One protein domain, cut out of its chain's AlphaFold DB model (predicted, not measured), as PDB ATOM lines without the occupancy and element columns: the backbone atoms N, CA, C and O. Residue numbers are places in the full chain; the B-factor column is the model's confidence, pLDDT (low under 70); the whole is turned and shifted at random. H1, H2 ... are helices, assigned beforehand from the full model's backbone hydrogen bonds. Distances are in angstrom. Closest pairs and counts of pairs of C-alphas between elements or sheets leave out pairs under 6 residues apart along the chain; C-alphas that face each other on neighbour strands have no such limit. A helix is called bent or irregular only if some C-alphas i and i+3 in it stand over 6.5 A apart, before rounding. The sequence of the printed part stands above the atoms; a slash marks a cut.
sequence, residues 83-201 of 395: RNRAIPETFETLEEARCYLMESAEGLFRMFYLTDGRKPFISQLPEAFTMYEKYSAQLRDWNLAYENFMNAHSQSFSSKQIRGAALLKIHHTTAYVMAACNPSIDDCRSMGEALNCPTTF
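AT A GLANCE: This is residues 83 to 201 of the 395 residues of an uncharacterized protein of Lachnellula willkommii (UniProt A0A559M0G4). Three long helices, H1, H2 and H3, lie side by side in an elongated up-and-down bundle, each running against the one before, with short H4 near one end. The printed part, all helix, has 119 residues with four named helices, H1 to H4 in order, and no named strand. It is only just compact, close to loose: radius of gyration of the C-alphas 16.0 A, spans 50 by 30 by 19 A.

HOW THE PARTS SIT: Start at H1, residues 94 to 114; it forms a hairpin with H2, residues 126 to 156, at a shallow tilt of 19 degrees, closest C-alphas Ser 104 and Tyr 135, 5.3 A. H3, residues 159 to 180, touches H1, closest C-alphas Ala 105 and Ala 175, 6.2 A, and forms a hairpin with H2, closest C-alphas Ser 136 and Ala 179, 6.0 A. H4, residues 191 to 194, is apart from the other three. Every O i to N i+4 pair is within hydrogen-bond range in H1 and H3, 24 of 27 in H2; H4 is too short for one.

IN THESE COORDINATES: Find C-alpha 94 at (239.724, 253.612, 423.233); H1 runs 30.2 A from there. H2 runs 44.8 A, with a kink of 44 degrees near residue 150, and is irregular: C-alphas 152 and 155 are 7.9 A apart. H3 runs 31.2 A to C-alpha 180 at (258.461, 268.708, 419.841).

THE WHOLE: The farthest C-alphas, Ser 156 and Cys 188, are 49.8 A apart. The printed part has no cut; the H1 to H2 link is long. Residues 83 to 84 have pLDDT under 70.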
ATOM      1  N   ARG A  83     237.892 264.397 409.798       67.31
ATOM      2  CA  ARG A  83     236.701 264.865 410.525       67.31
ATOM      3  C   ARG A  83     236.882 266.285 411.063       67.31
ATOM      4  O   ARG A  83     235.885 266.941 411.356       67.31
ATOM      5  N   ASN A  84     238.133 266.750 411.161       69.69
ATOM      6  CA  ASN A  84     238.535 268.115 411.518       69.69
ATOM      7  C   ASN A  84     237.863 268.639 412.801       69.69
ATOM      8  O   ASN A  84     237.412 269.782 412.870       69.69
ATOM      9  N   ARG A  85     237.765 267.770 413.809       80.88
ATOM     10  CA  ARG A  85     237.147 268.071 415.104       80.88
ATOM     11  C   ARG A  85     238.200 268.571 416.092       80.88
ATOM     12  O   ARG A  85     239.363 268.174 416.019       80.88
ATOM     13  N   ALA A  86     237.782 269.425 417.024       89.62
ATOM     14  CA  ALA A  86     238.564 269.688 418.227       89.62
ATOM     15  C   ALA A  86     238.671 268.402 419.066       89.62
ATOM     16  O   ALA A  86     237.796 267.537 418.984       89.62
ATOM     17  N   ILE A  87     239.737 268.277 419.855       95.62
ATOM     18  CA  ILE A  87     239.865 267.176 420.813       95.62
ATOM     19  C   ILE A  87     238.852 267.408 421.953       95.62
ATOM     20  O   ILE A  87     238.782 268.533 422.453       95.62
ATOM     21  N   PRO A  88     238.052 266.405 422.359       96.88
ATOM     22  CA  PRO A  88     237.148 266.525 423.505       96.88
ATOM     23  C   PRO A  88     237.925 266.544 424.833       96.88
ATOM     24  O   PRO A  88     239.047 266.060 424.902       96.88
ATOM     25  N   GLU A  89     237.324 267.045 425.918       97.00
ATOM     26  CA  GLU A  89     237.970 267.097 427.250       97.00
ATOM     27  C   GLU A  89     238.261 265.708 427.854       97.00
ATOM     28  O   GLU A  89     239.131 265.558 428.712       97.00
ATOM     29  N   THR A  90     237.535 264.685 427.405       97.81
ATOM     30  CA  THR A  90     237.762 263.261 427.675       97.81
ATOM     31  C   THR A  90     237.231 262.457 426.494       97.81
ATOM     32  O   THR A  90     236.300 262.892 425.817       97.81
ATOM     33  N   PHE A  91     237.788 261.273 426.262       97.75
ATOM     34  CA  PHE A  91     237.207 260.298 425.337       97.75
ATOM     35  C   PHE A  91     236.121 259.460 426.025       97.75
ATOM     36  O   PHE A  91     236.121 259.322 427.250       97.75
ATOM     37  N   GLU A  92     235.228 258.871 425.234       95.62
ATOM     38  CA  GLU A  92     234.264 257.847 425.662       95.62
ATOM     39  C   GLU A  92     234.836 256.431 425.497       95.62
ATOM     40  O   GLU A  92     234.503 255.514 426.250       95.62
ATOM     41  N   THR A  93     235.699 256.217 424.496       96.62
ATOM     42  CA  THR A  93     236.239 254.889 424.162       96.62
ATOM     43  C   THR A  93     237.694 254.931 423.696       96.62
ATOM     44  O   THR A  93     238.182 255.929 423.164       96.62
ATOM     45  N   LEU A  94     238.384 253.788 423.806       96.44
ATOM     46  CA  LEU A  94     239.724 253.612 423.233       96.44
ATOM     47  C   LEU A  94     239.741 253.764 421.704       96.44
ATOM     48  O   LEU A  94     240.742 254.222 421.167       96.44
ATOM     49  N   GLU A  95     238.661 253.402 421.003       93.31
ATOM     50  CA  GLU A  95     238.588 253.561 419.542       93.31
ATOM     51  C   GLU A  95     238.420 255.034 419.144       93.31
ATOM     52  O   GLU A  95     239.012 255.483 418.167       93.31
ATOM     53  N   GLU A  96     237.685 255.817 419.935       93.69
ATOM     54  CA  GLU A  96     237.616 257.266 419.757       93.69
ATOM     55  C   GLU A  96     238.984 257.920 420.001       93.69
ATOM     56  O   GLU A  96     239.490 258.623 419.121       93.69
ATOM     57  N   ALA A  97     239.621 257.631 421.143       96.12
ATOM     58  CA  ALA A  97     240.967 258.113 421.456       96.12
ATOM     59  C   ALA A  97     241.952 257.766 420.326       96.12
ATOM     60  O   ALA A  97     242.722 258.610 419.865       96.12
ATOM     61  N   ARG A  98     241.877 256.536 419.814       93.19
ATOM     62  CA  ARG A  98     242.652 256.063 418.666       93.19
ATOM     63  C   ARG A  98     242.381 256.868 417.395       93.19
ATOM     64  O   ARG A  98     243.340 257.271 416.743       93.19
ATOM     65  N   CYS A  99     241.120 257.130 417.046       90.06
ATOM     66  CA  CYS A  99     240.764 257.928 415.870       90.06
ATOM     67  C   CYS A  99     241.373 259.336 415.936       90.06
ATOM     68  O   CYS A  99     242.060 259.743 414.999       90.06
ATOM     69  N   TYR A 100     241.198 260.046 417.055       93.25
ATOM     70  CA  TYR A 100     241.766 261.388 417.232       93.25
ATOM     71  C   TYR A 100     243.300 261.395 417.195       93.25
ATOM     72  O   TYR A 100     243.888 262.310 416.615       93.25
ATOM     73  N   LEU A 101     243.956 260.373 417.759       93.62
ATOM     74  CA  LEU A 101     245.412 260.242 417.679       93.62
ATOM     75  C   LEU A 101     245.877 260.053 416.231       93.62
ATOM     76  O   LEU A 101     246.827 260.704 415.811       93.62
ATOM     77  N   MET A 102     245.206 259.189 415.465       89.31
ATOM     78  CA  MET A 102     245.553 258.927 414.065       89.31
ATOM     79  C   MET A 102     245.313 260.148 413.169       89.31
ATOM     80  O   MET A 102     246.172 260.447 412.345       89.31
ATOM     81  N   GLU A 103     244.210 260.886 413.349       89.25
ATOM     82  CA  GLU A 103     243.971 262.150 412.625       89.25
ATOM     83  C   GLU A 103     245.020 263.222 412.975       89.25
ATOM     84  O   GLU A 103     245.474 263.950 412.094       89.25
ATOM     85  N   SER A 104     245.447 263.299 414.242       91.81
ATOM     86  CA  SER A 104     246.456 264.276 414.685       91.81
ATOM     87  C   SER A 104     247.862 263.927 414.187       91.81
ATOM     88  O   SER A 104     248.600 264.796 413.722       91.81
ATOM     89  N   ALA A 105     248.230 262.646 414.267       89.44
ATOM     90  CA  ALA A 105     249.522 262.139 413.825       89.44
ATOM     91  C   ALA A 105     249.664 262.207 412.297       89.44
ATOM     92  O   ALA A 105     250.681 262.694 411.814       89.44
ATOM     93  N   GLU A 106     248.642 261.807 411.529       88.25
ATOM     94  CA  GLU A 106     248.653 261.959 410.067       88.25
ATOM     95  C   GLU A 106     248.864 263.415 409.656       88.25
ATOM     96  O   GLU A 106     249.722 263.686 408.820       88.25
ATOM     97  N   GLY A 107     248.147 264.354 410.279       88.88
ATOM     98  CA  GLY A 107     248.266 265.767 409.949       88.88
ATOM     99  C   GLY A 107     249.668 266.331 410.191       88.88
ATOM    100  O   GLY A 107     250.193 267.069 409.355       88.88
ATOM    101  N   LEU A 108     250.306 265.940 411.298       87.81
ATOM    102  CA  LEU A 108     251.704 266.269 411.584       87.81
ATOM    103  C   LEU A 108     252.662 265.631 410.563       87.81
ATOM    104  O   LEU A 108     253.588 266.278 410.081       87.81
ATOM    105  N   PHE A 109     252.453 264.364 410.221       85.31
ATOM    106  CA  PHE A 109     253.350 263.629 409.329       85.31
ATOM    107  C   PHE A 109     253.232 264.087 407.872       85.31
ATOM    108  O   PHE A 109     254.241 264.203 407.176       85.31
ATOM    109  N   ARG A 110     252.027 264.461 407.433       86.69
ATOM    110  CA  ARG A 110     251.792 265.114 406.144       86.69
ATOM    111  C   ARG A 110     252.423 266.506 406.079       86.69
ATOM    112  O   ARG A 110     252.921 266.873 405.022       86.69
ATOM    113  N   MET A 111     252.478 267.253 407.190       87.69
ATOM    114  CA  MET A 111     253.218 268.524 407.249       87.69
ATOM    115  C   MET A 111     254.698 268.320 406.899       87.69
ATOM    116  O   MET A 111     255.196 269.009 406.013       87.69
ATOM    117  N   PHE A 112     255.372 267.318 407.482       82.38
ATOM    118  CA  PHE A 112     256.779 267.031 407.158       82.38
ATOM    119  C   PHE A 112     257.015 266.703 405.671       82.38
ATOM    120  O   PHE A 112     258.091 266.985 405.148       82.38
ATOM    121  N   TYR A 113     256.023 266.150 404.967       82.75
ATOM    122  CA  TYR A 113     256.113 265.857 403.527       82.75
ATOM    123  C   TYR A 113     255.854 267.071 402.630       82.75
ATOM    124  O   TYR A 113     256.281 267.081 401.478       82.75
ATOM    125  N   LEU A 114     255.180 268.097 403.150       81.94
ATOM    126  CA  LEU A 114     255.010 269.386 402.476       81.94
ATOM    127  C   LEU A 114     256.209 270.324 402.706       81.94
ATOM    128  O   LEU A 114     256.334 271.326 402.002       81.94
ATOM    129  N   THR A 115     257.087 270.021 403.670       83.75
ATOM    130  CA  THR A 115     258.309 270.799 403.924       83.75
ATOM    131  C   THR A 115     259.494 270.343 403.077       83.75
ATOM    132  O   THR A 115     259.798 269.156 402.979       83.75
ATOM    133  N   ASP A 116     260.236 271.306 402.531       83.50
ATOM    134  CA  ASP A 116     261.518 271.058 401.876       83.50
ATOM    135  C   ASP A 116     262.617 270.899 402.934       83.50
ATOM    136  O   ASP A 116     262.996 271.865 403.602       83.50
ATOM    137  N   GLY A 117     263.161 269.685 403.055       80.75
ATOM    138  CA  GLY A 117     264.236 269.353 403.993       80.75
ATOM    139  C   GLY A 117     265.495 270.223 403.862       80.75
ATOM    140  O   GLY A 117     266.247 270.330 404.826       80.75
ATOM    141  N   ARG A 118     265.719 270.871 402.709       82.62
ATOM    142  CA  ARG A 118     266.879 271.742 402.446       82.62
ATOM    143  C   ARG A 118     266.685 273.176 402.946       82.62
ATOM    144  O   ARG A 118     267.659 273.916 403.047       82.62
ATOM    145  N   LYS A 119     265.451 273.581 403.261       85.56
ATOM    146  CA  LYS A 119     265.111 274.940 403.715       85.56
ATOM    147  C   LYS A 119     264.943 274.996 405.241       85.56
ATOM    148  O   LYS A 119     264.507 274.003 405.833       85.56
ATOM    149  N   PRO A 120     265.247 276.131 405.897       91.12
ATOM    150  CA  PRO A 120     264.900 276.339 407.301       91.12
ATOM    151  C   PRO A 120     263.386 276.442 407.484       91.12
ATOM    152  O   PRO A 120     262.658 276.717 406.526       91.12
ATOM    153  N   PHE A 121     262.899 276.241 408.712       89.81
ATOM    154  CA  PHE A 121     261.456 276.196 408.975       89.81
ATOM    155  C   PHE A 121     260.753 277.505 408.591       89.81
ATOM    156  O   PHE A 121     259.722 277.461 407.930       89.81
ATOM    157  N   ILE A 122     261.369 278.665 408.855       92.38
ATOM    158  CA  ILE A 122     260.857 279.992 408.456       92.38
ATOM    159  C   ILE A 122     260.650 280.174 406.938       92.38
ATOM    160  O   ILE A 122     259.906 281.055 406.521       92.38
ATOM    161  N   SER A 123     261.299 279.358 406.102       93.50
ATOM    162  CA  SER A 123     261.215 279.420 404.631       93.50
ATOM    163  C   SER A 123     260.289 278.361 404.017       93.50
ATOM    164  O   SER A 123     260.338 278.132 402.807       93.50
ATOM    165  N   GLN A 124     259.479 277.688 404.836       90.25
ATOM    166  CA  GLN A 124     258.459 276.742 404.379       90.25
ATOM    167  C   GLN A 124     257.166 277.466 403.968       90.25
ATOM    168  O   GLN A 124     257.008 278.671 404.165       90.25
ATOM    169  N   LEU A 125     256.229 276.726 403.375       88.88
ATOM    170  CA  LEU A 125     254.912 277.251 403.009       88.88
ATOM    171  C   LEU A 125     254.093 277.645 404.263       88.88
ATOM    172  O   LEU A 125     254.151 276.914 405.257       88.88
ATOM    173  N   PRO A 126     253.294 278.737 404.240       90.62
ATOM    174  CA  PRO A 126     252.427 279.153 405.356       90.62
ATOM    175  C   PRO A 126     251.544 278.030 405.926       90.62
ATOM    176  O   PRO A 126     251.330 277.924 407.138       90.62
ATOM    177  N   GLU A 127     251.071 277.147 405.048       89.56
ATOM    178  CA  GLU A 127     250.260 275.977 405.367       89.56
ATOM    179  C   GLU A 127     250.993 275.003 406.300       89.56
ATOM    180  O   GLU A 127     250.367 274.433 407.194       89.56
ATOM    181  N   ALA A 128     252.316 274.850 406.157       87.56
ATOM    182  CA  ALA A 128     253.115 273.966 407.004       87.56
ATOM    183  C   ALA A 128     253.143 274.452 408.462       87.56
ATOM    184  O   ALA A 128     253.001 273.638 409.374       87.56
ATOM    185  N   PHE A 129     253.227 275.766 408.700       90.56
ATOM    186  CA  PHE A 129     253.124 276.334 410.051       90.56
ATOM    187  C   PHE A 129     251.733 276.112 410.641       90.56
ATOM    188  O   PHE A 129     251.615 275.608 411.753       90.56
ATOM    189  N   THR A 130     250.681 276.409 409.870       92.06
ATOM    190  CA  THR A 130     249.290 276.238 410.325       92.06
ATOM    191  C   THR A 130     248.996 274.774 410.671       92.06
ATOM    192  O   THR A 130     248.340 274.485 411.673       92.06
ATOM    193  N   MET A 131     249.511 273.828 409.876       91.38
ATOM    194  CA  MET A 131     249.430 272.399 410.183       91.38
ATOM    195  C   MET A 131     250.250 272.045 411.430       91.38
ATOM    196  O   MET A 131     249.718 271.393 412.326       91.38
ATOM    197  N   TYR A 132     251.504 272.491 411.530       92.12
ATOM    198  CA  TYR A 132     252.357 272.228 412.690       92.12
ATOM    199  C   TYR A 132     251.731 272.728 414.002       92.12
ATOM    200  O   TYR A 132     251.628 271.951 414.952       92.12
ATOM    201  N   GLU A 133     251.274 273.981 414.056       93.56
ATOM    202  CA  GLU A 133     250.648 274.570 415.245       93.56
ATOM    203  C   GLU A 133     249.396 273.793 415.658       93.56
ATOM    204  O   GLU A 133     249.279 273.374 416.814       93.56
ATOM    205  N   LYS A 134     248.499 273.538 414.697       94.12
ATOM    206  CA  LYS A 134     247.253 272.796 414.906       94.12
ATOM    207  C   LYS A 134     247.511 271.387 415.430       94.12
ATOM    208  O   LYS A 134     246.980 271.021 416.475       94.12
ATOM    209  N   TYR A 135     248.303 270.586 414.720       93.88
ATOM    210  CA  TYR A 135     248.481 269.174 415.059       93.88
ATOM    211  C   TYR A 135     249.355 268.986 416.305       93.88
ATOM    212  O   TYR A 135     249.097 268.085 417.102       93.88
ATOM    213  N   SER A 136     250.299 269.896 416.570       94.81
ATOM    214  CA  SER A 136     251.036 269.920 417.840       94.81
ATOM    215  C   SER A 136     250.162 270.333 419.026       94.81
ATOM    216  O   SER A 136     250.383 269.842 420.131       94.81
ATOM    217  N   ALA A 137     249.174 271.217 418.830       96.25
ATOM    218  CA  ALA A 137     248.163 271.511 419.848       96.25
ATOM    219  C   ALA A 137     247.265 270.294 420.095       96.25
ATOM    220  O   ALA A 137     247.209 269.815 421.224       96.25
ATOM    221  N   GLN A 138     246.702 269.704 419.037       96.56
ATOM    222  CA  GLN A 138     245.865 268.506 419.144       96.56
ATOM    223  C   GLN A 138     246.590 267.338 419.833       96.56
ATOM    224  O   GLN A 138     245.979 266.660 420.649       96.56
ATOM    225  N   LEU A 139     247.894 267.129 419.604       96.81
ATOM    226  CA  LEU A 139     248.670 266.114 420.334       96.81
ATOM    227  C   LEU A 139     248.850 266.429 421.831       96.81
ATOM    228  O   LEU A 139     248.944 265.496 422.630       96.81
ATOM    229  N   ARG A 140     248.894 267.701 422.246       97.19
ATOM    230  CA  ARG A 140     248.907 268.068 423.676       97.19
ATOM    231  C   ARG A 140     247.533 267.863 424.303       97.19
ATOM    232  O   ARG A 140     247.436 267.204 425.335       97.19
ATOM    233  N   ASP A 141     246.489 268.357 423.648       98.12
ATOM    234  CA  ASP A 141     245.106 268.259 424.122       98.12
ATOM    235  C   ASP A 141     244.661 266.790 424.209       98.12
ATOM    236  O   ASP A 141     244.044 266.376 425.188       98.12
ATOM    237  N   TRP A 142     245.080 265.961 423.241       98.31
ATOM    238  CA  TRP A 142     244.867 264.512 423.250       98.31
ATOM    239  C   TRP A 142     245.440 263.854 424.500       98.31
ATOM    240  O   TRP A 142     244.807 262.962 425.058       98.31
ATOM    241  N   ASN A 143     246.610 264.294 424.972       98.38
ATOM    242  CA  ASN A 143     247.217 263.731 426.173       98.38
ATOM    243  C   ASN A 143     246.368 264.000 427.420       98.38
ATOM    244  O   ASN A 143     246.171 263.095 428.225       98.38
ATOM    245  N   LEU A 144     245.850 265.226 427.550       98.38
ATOM    246  CA  LEU A 144     244.976 265.624 428.655       98.38
ATOM    247  C   LEU A 144     243.663 264.828 428.619       98.38
ATOM    248  O   LEU A 144     243.268 264.233 429.620       98.38
ATOM    249  N   ALA A 145     243.041 264.736 427.441       98.56
ATOM    250  CA  ALA A 145     241.819 263.965 427.223       98.56
ATOM    251  C   ALA A 145     242.003 262.463 427.492       98.56
ATOM    252  O   ALA A 145     241.129 261.810 428.066       98.56
ATOM    253  N   TYR A 146     243.159 261.914 427.113       98.56
ATOM    254  CA  TYR A 146     243.529 260.527 427.363       98.56
ATOM    255  C   TYR A 146     243.777 260.263 428.854       98.56
ATOM    256  O   TYR A 146     243.326 259.246 429.373       98.56
ATOM    257  N   GLU A 147     244.448 261.170 429.565       98.19
ATOM    258  CA  GLU A 147     244.678 261.043 431.008       98.19
ATOM    259  C   GLU A 147     243.365 261.142 431.799       98.19
ATOM    260  O   GLU A 147     243.116 260.296 432.659       98.19
ATOM    261  N   ASN A 148     242.464 262.061 431.434       98.25
ATOM    262  CA  ASN A 148     241.103 262.125 431.980       98.25
ATOM    263  C   ASN A 148     240.323 260.819 431.737       98.25
ATOM    264  O   ASN A 148     239.780 260.231 432.676       98.25
ATOM    265  N   PHE A 149     240.331 260.321 430.496       98.12
ATOM    266  CA  PHE A 149     239.669 259.074 430.115       98.12
ATOM    267  C   PHE A 149     240.198 257.865 430.900       98.12
ATOM    268  O   PHE A 149     239.408 257.071 431.419       98.12
ATOM    269  N   MET A 150     241.523 257.739 431.026       97.88
ATOM    270  CA  MET A 150     242.166 256.655 431.770       97.88
ATOM    271  C   MET A 150     241.872 256.739 433.269       97.88
ATOM    272  O   MET A 150     241.568 255.711 433.873       97.88
ATOM    273  N   ASN A 151     241.893 257.933 433.866       97.06
ATOM    274  CA  ASN A 151     241.541 258.118 435.277       97.06
ATOM    275  C   ASN A 151     240.090 257.701 435.568       97.06
ATOM    276  O   ASN A 151     239.829 257.084 436.598       97.06
ATOM    277  N   ALA A 152     239.159 257.987 434.652       95.56
ATOM    278  CA  ALA A 152     237.747 257.645 434.814       95.56
ATOM    279  C   ALA A 152     237.424 256.160 434.548       95.56
ATOM    280  O   ALA A 152     236.559 255.604 435.221       95.56
ATOM    281  N   HIS A 153     238.096 255.504 433.589       94.12
ATOM    282  CA  HIS A 153     237.650 254.194 433.082       94.12
ATOM    283  C   HIS A 153     238.630 253.028 433.270       94.12
ATOM    284  O   HIS A 153     238.196 251.876 433.199       94.12
ATOM    285  N   SER A 154     239.925 253.269 433.515       93.81
ATOM    286  CA  SER A 154     240.957 252.211 433.465       93.81
ATOM    287  C   SER A 154     240.713 251.034 434.415       93.81
ATOM    288  O   SER A 154     241.000 249.898 434.050       93.81
ATOM    289  N   GLN A 155     240.114 251.270 435.587       93.94
ATOM    290  CA  GLN A 155     239.772 250.220 436.559       93.94
ATOM    291  C   GLN A 155     238.757 249.193 436.021       93.94
ATOM    292  O   GLN A 155     238.687 248.077 436.525       93.94
ATOM    293  N   SER A 156     237.978 249.556 434.996       94.62
ATOM    294  CA  SER A 156     236.990 248.680 434.346       94.62
ATOM    295  C   SER A 156     237.532 247.927 433.123       94.62
ATOM    296  O   SER A 156     236.817 247.130 432.513       94.62
ATOM    297  N   PHE A 157     238.776 248.192 432.714       95.62
ATOM    298  CA  PHE A 157     239.319 247.664 431.467       95.62
ATOM    299  C   PHE A 157     239.756 246.204 431.588       95.62
ATOM    300  O   PHE A 157     240.526 245.819 432.465       95.62
ATOM    301  N   SER A 158     239.361 245.400 430.601       96.06
ATOM    302  CA  SER A 158     239.979 244.095 430.359       96.06
ATOM    303  C   SER A 158     241.479 244.227 430.052       96.06
ATOM    304  O   SER A 158     241.932 245.251 429.533       96.06
ATOM    305  N   SER A 159     242.250 243.148 430.245       91.38
ATOM    306  CA  SER A 159     243.674 243.102 429.857       91.38
ATOM    307  C   SER A 159     243.893 243.548 428.399       91.38
ATOM    308  O   SER A 159     244.816 244.307 428.116       91.38
ATOM    309  N   LYS A 160     242.992 243.189 427.470       91.12
ATOM    310  CA  LYS A 160     243.046 243.642 426.068       91.12
ATOM    311  C   LYS A 160     242.909 245.166 425.930       91.12
ATOM    312  O   LYS A 160     243.627 245.763 425.131       91.12
ATOM    313  N   GLN A 161     242.010 245.792 426.689       95.38
ATOM    314  CA  GLN A 161     241.834 247.247 426.692       95.38
ATOM    315  C   GLN A 161     243.036 247.955 427.331       95.38
ATOM    316  O   GLN A 161     243.523 248.918 426.749       95.38
ATOM    317  N   ILE A 162     243.587 247.440 428.438       96.12
ATOM    318  CA  ILE A 162     244.833 247.954 429.041       96.12
ATOM    319  C   ILE A 162     246.007 247.879 428.051       96.12
ATOM    320  O   ILE A 162     246.722 248.864 427.867       96.12
ATOM    321  N   ARG A 163     246.176 246.751 427.345       95.12
ATOM    322  CA  ARG A 163     247.201 246.595 426.296       95.12
ATOM    323  C   ARG A 163     247.003 247.604 425.152       95.12
ATOM    324  O   ARG A 163     247.966 248.213 424.693       95.12
ATOM    325  N   GLY A 164     245.756 247.813 424.718       95.25
ATOM    326  CA  GLY A 164     245.406 248.815 423.705       95.25
ATOM    327  C   GLY A 164     245.692 250.251 424.156       95.25
ATOM    328  O   GLY A 164     246.254 251.030 423.392       95.25
ATOM    329  N   ALA A 165     245.381 250.579 425.410       97.75
ATOM    330  CA  ALA A 165     245.673 251.865 426.032       97.75
ATOM    331  C   ALA A 165     247.191 252.137 426.074       97.75
ATOM    332  O   ALA A 165     247.660 253.158 425.569       97.75
ATOM    333  N   ALA A 166     247.984 251.177 426.566       98.00
ATOM    334  CA  ALA A 166     249.446 251.264 426.554       98.00
ATOM    335  C   ALA A 166     250.003 251.511 425.139       98.00
ATOM    336  O   ALA A 166     250.860 252.376 424.959       98.00
ATOM    337  N   LEU A 167     249.466 250.824 424.123       97.06
ATOM    338  CA  LEU A 167     249.855 251.033 422.727       97.06
ATOM    339  C   LEU A 167     249.503 252.443 422.213       97.06
ATOM    340  O   LEU A 167     250.313 253.053 421.516       97.06
ATOM    341  N   LEU A 168     248.345 253.001 422.586       97.88
ATOM    342  CA  LEU A 168     248.000 254.390 422.253       97.88
ATOM    343  C   LEU A 168     248.960 255.390 422.902       97.88
ATOM    344  O   LEU A 168     249.427 256.297 422.215       97.88
ATOM    345  N   LYS A 169     249.315 255.207 424.181       98.44
ATOM    346  CA  LYS A 169     250.290 256.078 424.860       98.44
ATOM    347  C   LYS A 169     251.681 255.987 424.219       98.44
ATOM    348  O   LYS A 169     252.336 257.018 424.103       98.44
ATOM    349  N   ILE A 170     252.113 254.814 423.743       98.56
ATOM    350  CA  ILE A 170     253.365 254.652 422.975       98.56
ATOM    351  C   ILE A 170     253.341 255.488 421.685       98.56
ATOM    352  O   ILE A 170     254.262 256.273 421.443       98.56
ATOM    353  N   HIS A 171     252.290 255.349 420.868       96.94
ATOM    354  CA  HIS A 171     252.166 256.086 419.600       96.94
ATOM    355  C   HIS A 171     252.047 257.592 419.813       96.94
ATOM    356  O   HIS A 171     252.720 258.360 419.131       96.94
ATOM    357  N   HIS A 172     251.258 258.012 420.805       97.81
ATOM    358  CA  HIS A 172     251.160 259.409 421.211       97.81
ATOM    359  C   HIS A 172     252.509 259.973 421.652       97.81
ATOM    360  O   HIS A 172     252.930 260.994 421.119       97.81
ATOM    361  N   THR A 173     253.218 259.285 422.550       98.31
ATOM    362  CA  THR A 173     254.530 259.730 423.047       98.31
ATOM    363  C   THR A 173     255.528 259.867 421.894       98.31
ATOM    364  O   THR A 173     256.265 260.846 421.822       98.31
ATOM    365  N   THR A 174     255.500 258.933 420.938       96.31
ATOM    366  CA  THR A 174     256.348 258.969 419.734       96.31
ATOM    367  C   THR A 174     256.017 260.172 418.841       96.31
ATOM    368  O   THR A 174     256.913 260.941 418.493       96.31
ATOM    369  N   ALA A 175     254.737 260.386 418.516       94.81
ATOM    370  CA  ALA A 175     254.287 261.519 417.702       94.81
ATOM    371  C   ALA A 175     254.522 262.876 418.398       94.81
ATOM    372  O   ALA A 175     254.898 263.849 417.746       94.81
ATOM    373  N   TYR A 176     254.364 262.935 419.722       96.44
ATOM    374  CA  TYR A 176     254.677 264.105 420.540       96.44
ATOM    375  C   TYR A 176     256.166 264.460 420.478       96.44
ATOM    376  O   TYR A 176     256.492 265.623 420.252       96.44
ATOM    377  N   VAL A 177     257.072 263.479 420.604       94.69
ATOM    378  CA  VAL A 177     258.515 263.722 420.438       94.69
ATOM    379  C   VAL A 177     258.819 264.206 419.019       94.69
ATOM    380  O   VAL A 177     259.537 265.190 418.870       94.69
ATOM    381  N   MET A 178     258.230 263.597 417.982       91.50
ATOM    382  CA  MET A 178     258.394 264.057 416.593       91.50
ATOM    383  C   MET A 178     257.954 265.518 416.407       91.50
ATOM    384  O   MET A 178     258.690 266.294 415.802       91.50
ATOM    385  N   ALA A 179     256.807 265.914 416.972       93.00
ATOM    386  CA  ALA A 179     256.337 267.300 416.956       93.00
ATOM    387  C   ALA A 179     257.281 268.238 417.726       93.00
ATOM    388  O   ALA A 179     257.707 269.264 417.206       93.00
ATOM    389  N   ALA A 180     257.648 267.878 418.955       93.00
ATOM    390  CA  ALA A 180     258.461 268.708 419.841       93.00
ATOM    391  C   ALA A 180     259.948 268.794 419.431       93.00
ATOM    392  O   ALA A 180     260.686 269.620 419.972       93.00
ATOM    393  N   CYS A 181     260.389 267.965 418.479       89.38
ATOM    394  CA  CYS A 181     261.685 268.082 417.810       89.38
ATOM    395  C   CYS A 181     261.698 269.107 416.668       89.38
ATOM    396  O   CYS A 181     262.782 269.416 416.171       89.38
ATOM    397  N   ASN A 182     260.540 269.619 416.234       88.00
ATOM    398  CA  ASN A 182     260.474 270.611 415.167       88.00
ATOM    399  C   ASN A 182     261.234 271.888 415.583       88.00
ATOM    400  O   ASN A 182     261.016 272.377 416.698       88.00
ATOM    401  N   PRO A 183     262.135 272.424 414.740       87.44
ATOM    402  CA  PRO A 183     262.872 273.642 415.060       87.44
ATOM    403  C   PRO A 183     261.947 274.839 415.308       87.44
ATOM    404  O   PRO A 183     260.832 274.921 414.786       87.44
ATOM    405  N   SER A 184     262.433 275.792 416.101       87.62
ATOM    406  CA  SER A 184     261.782 277.088 416.255       87.62
ATOM    407  C   SER A 184     261.944 277.931 414.984       87.62
ATOM    408  O   SER A 184     262.784 277.652 414.127       87.62
ATOM    409  N   ILE A 185     261.114 278.964 414.831       86.88
ATOM    410  CA  ILE A 185     261.091 279.783 413.608       86.88
ATOM    411  C   ILE A 185     262.361 280.639 413.430       86.88
ATOM    412  O   ILE A 185     262.650 281.092 412.332       86.88
ATOM    413  N   ASP A 186     263.128 280.843 414.499       89.56
ATOM    414  CA  ASP A 186     264.433 281.507 414.513       89.56
ATOM    415  C   ASP A 186     265.616 280.566 414.200       89.56
ATOM    416  O   ASP A 186     266.739 281.039 414.030       89.56
ATOM    417  N   ASP A 187     265.391 279.250 414.078       89.75
ATOM    418  CA  ASP A 187     266.438 278.312 413.666       89.75
ATOM    419  C   ASP A 187     266.725 278.447 412.161       89.75
ATOM    420  O   ASP A 187     265.910 278.109 411.298       89.75
ATOM    421  N   CYS A 188     267.919 278.948 411.845       90.94
ATOM    422  CA  CYS A 188     268.379 279.161 410.474       90.94
ATOM    423  C   CYS A 188     268.869 277.882 409.772       90.94
ATOM    424  O   CYS A 188     269.195 277.940 408.584       90.94
ATOM    425  N   ARG A 189     268.968 276.745 410.474       88.38
ATOM    426  CA  ARG A 189     269.402 275.466 409.888       88.38
ATOM    427  C   ARG A 189     268.315 274.870 409.008       88.38
ATOM    428  O   ARG A 189     267.128 275.107 409.222       88.38
ATOM    429  N   SER A 190     268.706 274.042 408.041       85.81
ATOM    430  CA  SER A 190     267.735 273.305 407.233       85.81
ATOM    431  C   SER A 190     266.908 272.350 408.106       85.81
ATOM    432  O   SER A 190     267.395 271.822 409.109       85.81
ATOM    433  N   MET A 191     265.660 272.083 407.714       84.44
ATOM    434  CA  MET A 191     264.802 271.100 408.391       84.44
ATOM    435  C   MET A 191     265.488 269.727 408.509       84.44
ATOM    436  O   MET A 191     265.416 269.080 409.555       84.44
ATOM    437  N   GLY A 192     266.209 269.307 407.464       80.19
ATOM    438  CA  GLY A 192     266.978 268.065 407.431       80.19
ATOM    439  C   GLY A 192     268.158 268.037 408.405       80.19
ATOM    440  O   GLY A 192     268.468 266.976 408.944       80.19
ATOM    441  N   GLU A 193     268.795 269.174 408.688       80.38
ATOM    442  CA  GLU A 193     269.825 269.275 409.727       80.38
ATOM    443  C   GLU A 193     269.199 269.313 411.132       80.38
ATOM    444  O   GLU A 193     269.563 268.513 411.997       80.38
ATOM    445  N   ALA A 194     268.215 270.188 411.363       84.56
ATOM    446  CA  ALA A 194     267.620 270.410 412.681       84.56
ATOM    447  C   ALA A 194     266.925 269.156 413.253       84.56
ATOM    448  O   ALA A 194     267.163 268.792 414.411       84.56
ATOM    449  N   LEU A 195     266.144 268.439 412.430       83.50
ATOM    450  CA  LEU A 195     265.435 267.199 412.804       83.50
ATOM    451  C   LEU A 195     266.352 265.963 412.937       83.50
ATOM    452  O   LEU A 195     265.914 264.886 413.366       83.50
ATOM    453  N   ASN A 196     267.629 266.089 412.566       79.56
ATOM    454  CA  ASN A 196     268.650 265.052 412.747       79.56
ATOM    455  C   ASN A 196     269.757 265.460 413.730       79.56
ATOM    456  O   ASN A 196     270.637 264.653 414.022       79.56
ATOM    457  N   CYS A 197     269.700 266.671 414.289       80.88
ATOM    458  CA  CYS A 197     270.685 267.149 415.246       80.88
ATOM    459  C   CYS A 197     270.627 266.317 416.549       80.88
ATOM    460  O   CYS A 197     269.578 266.282 417.200       80.88
ATOM    461  N   PRO A 198     271.728 265.665 416.982       78.25
ATOM    462  CA  PRO A 198     271.731 264.803 418.169       78.25
ATOM    463  C   PRO A 198     271.254 265.491 419.457       78.25
ATOM    464  O   PRO A 198     270.628 264.856 420.306       78.25
ATOM    465  N   THR A 199     271.521 266.791 419.603       85.38
ATOM    466  CA  THR A 199     271.149 267.572 420.792       85.38
ATOM    467  C   THR A 199     269.656 267.883 420.872       85.38
ATOM    468  O   THR A 199     269.162 268.140 421.968       85.38
ATOM    469  N   THR A 200     268.906 267.799 419.766       85.62
ATOM    470  CA  THR A 200     267.443 267.963 419.769       85.62
ATOM    471  C   THR A 200     266.779 266.918 420.674       85.62
ATOM    472  O   THR A 200     265.871 267.251 421.439       85.62
ATOM    473  N   PHE A 201     267.293 265.681 420.654       87.44
ATOM    474  CA  PHE A 201     266.678 264.510 421.284       87.44
ATOM    475  C   PHE A 201     267.012 264.304 422.769       87.44
ATOM    476  O   PHE A 201     266.310 263.559 423.450       87.44
TER     477      PHE A 201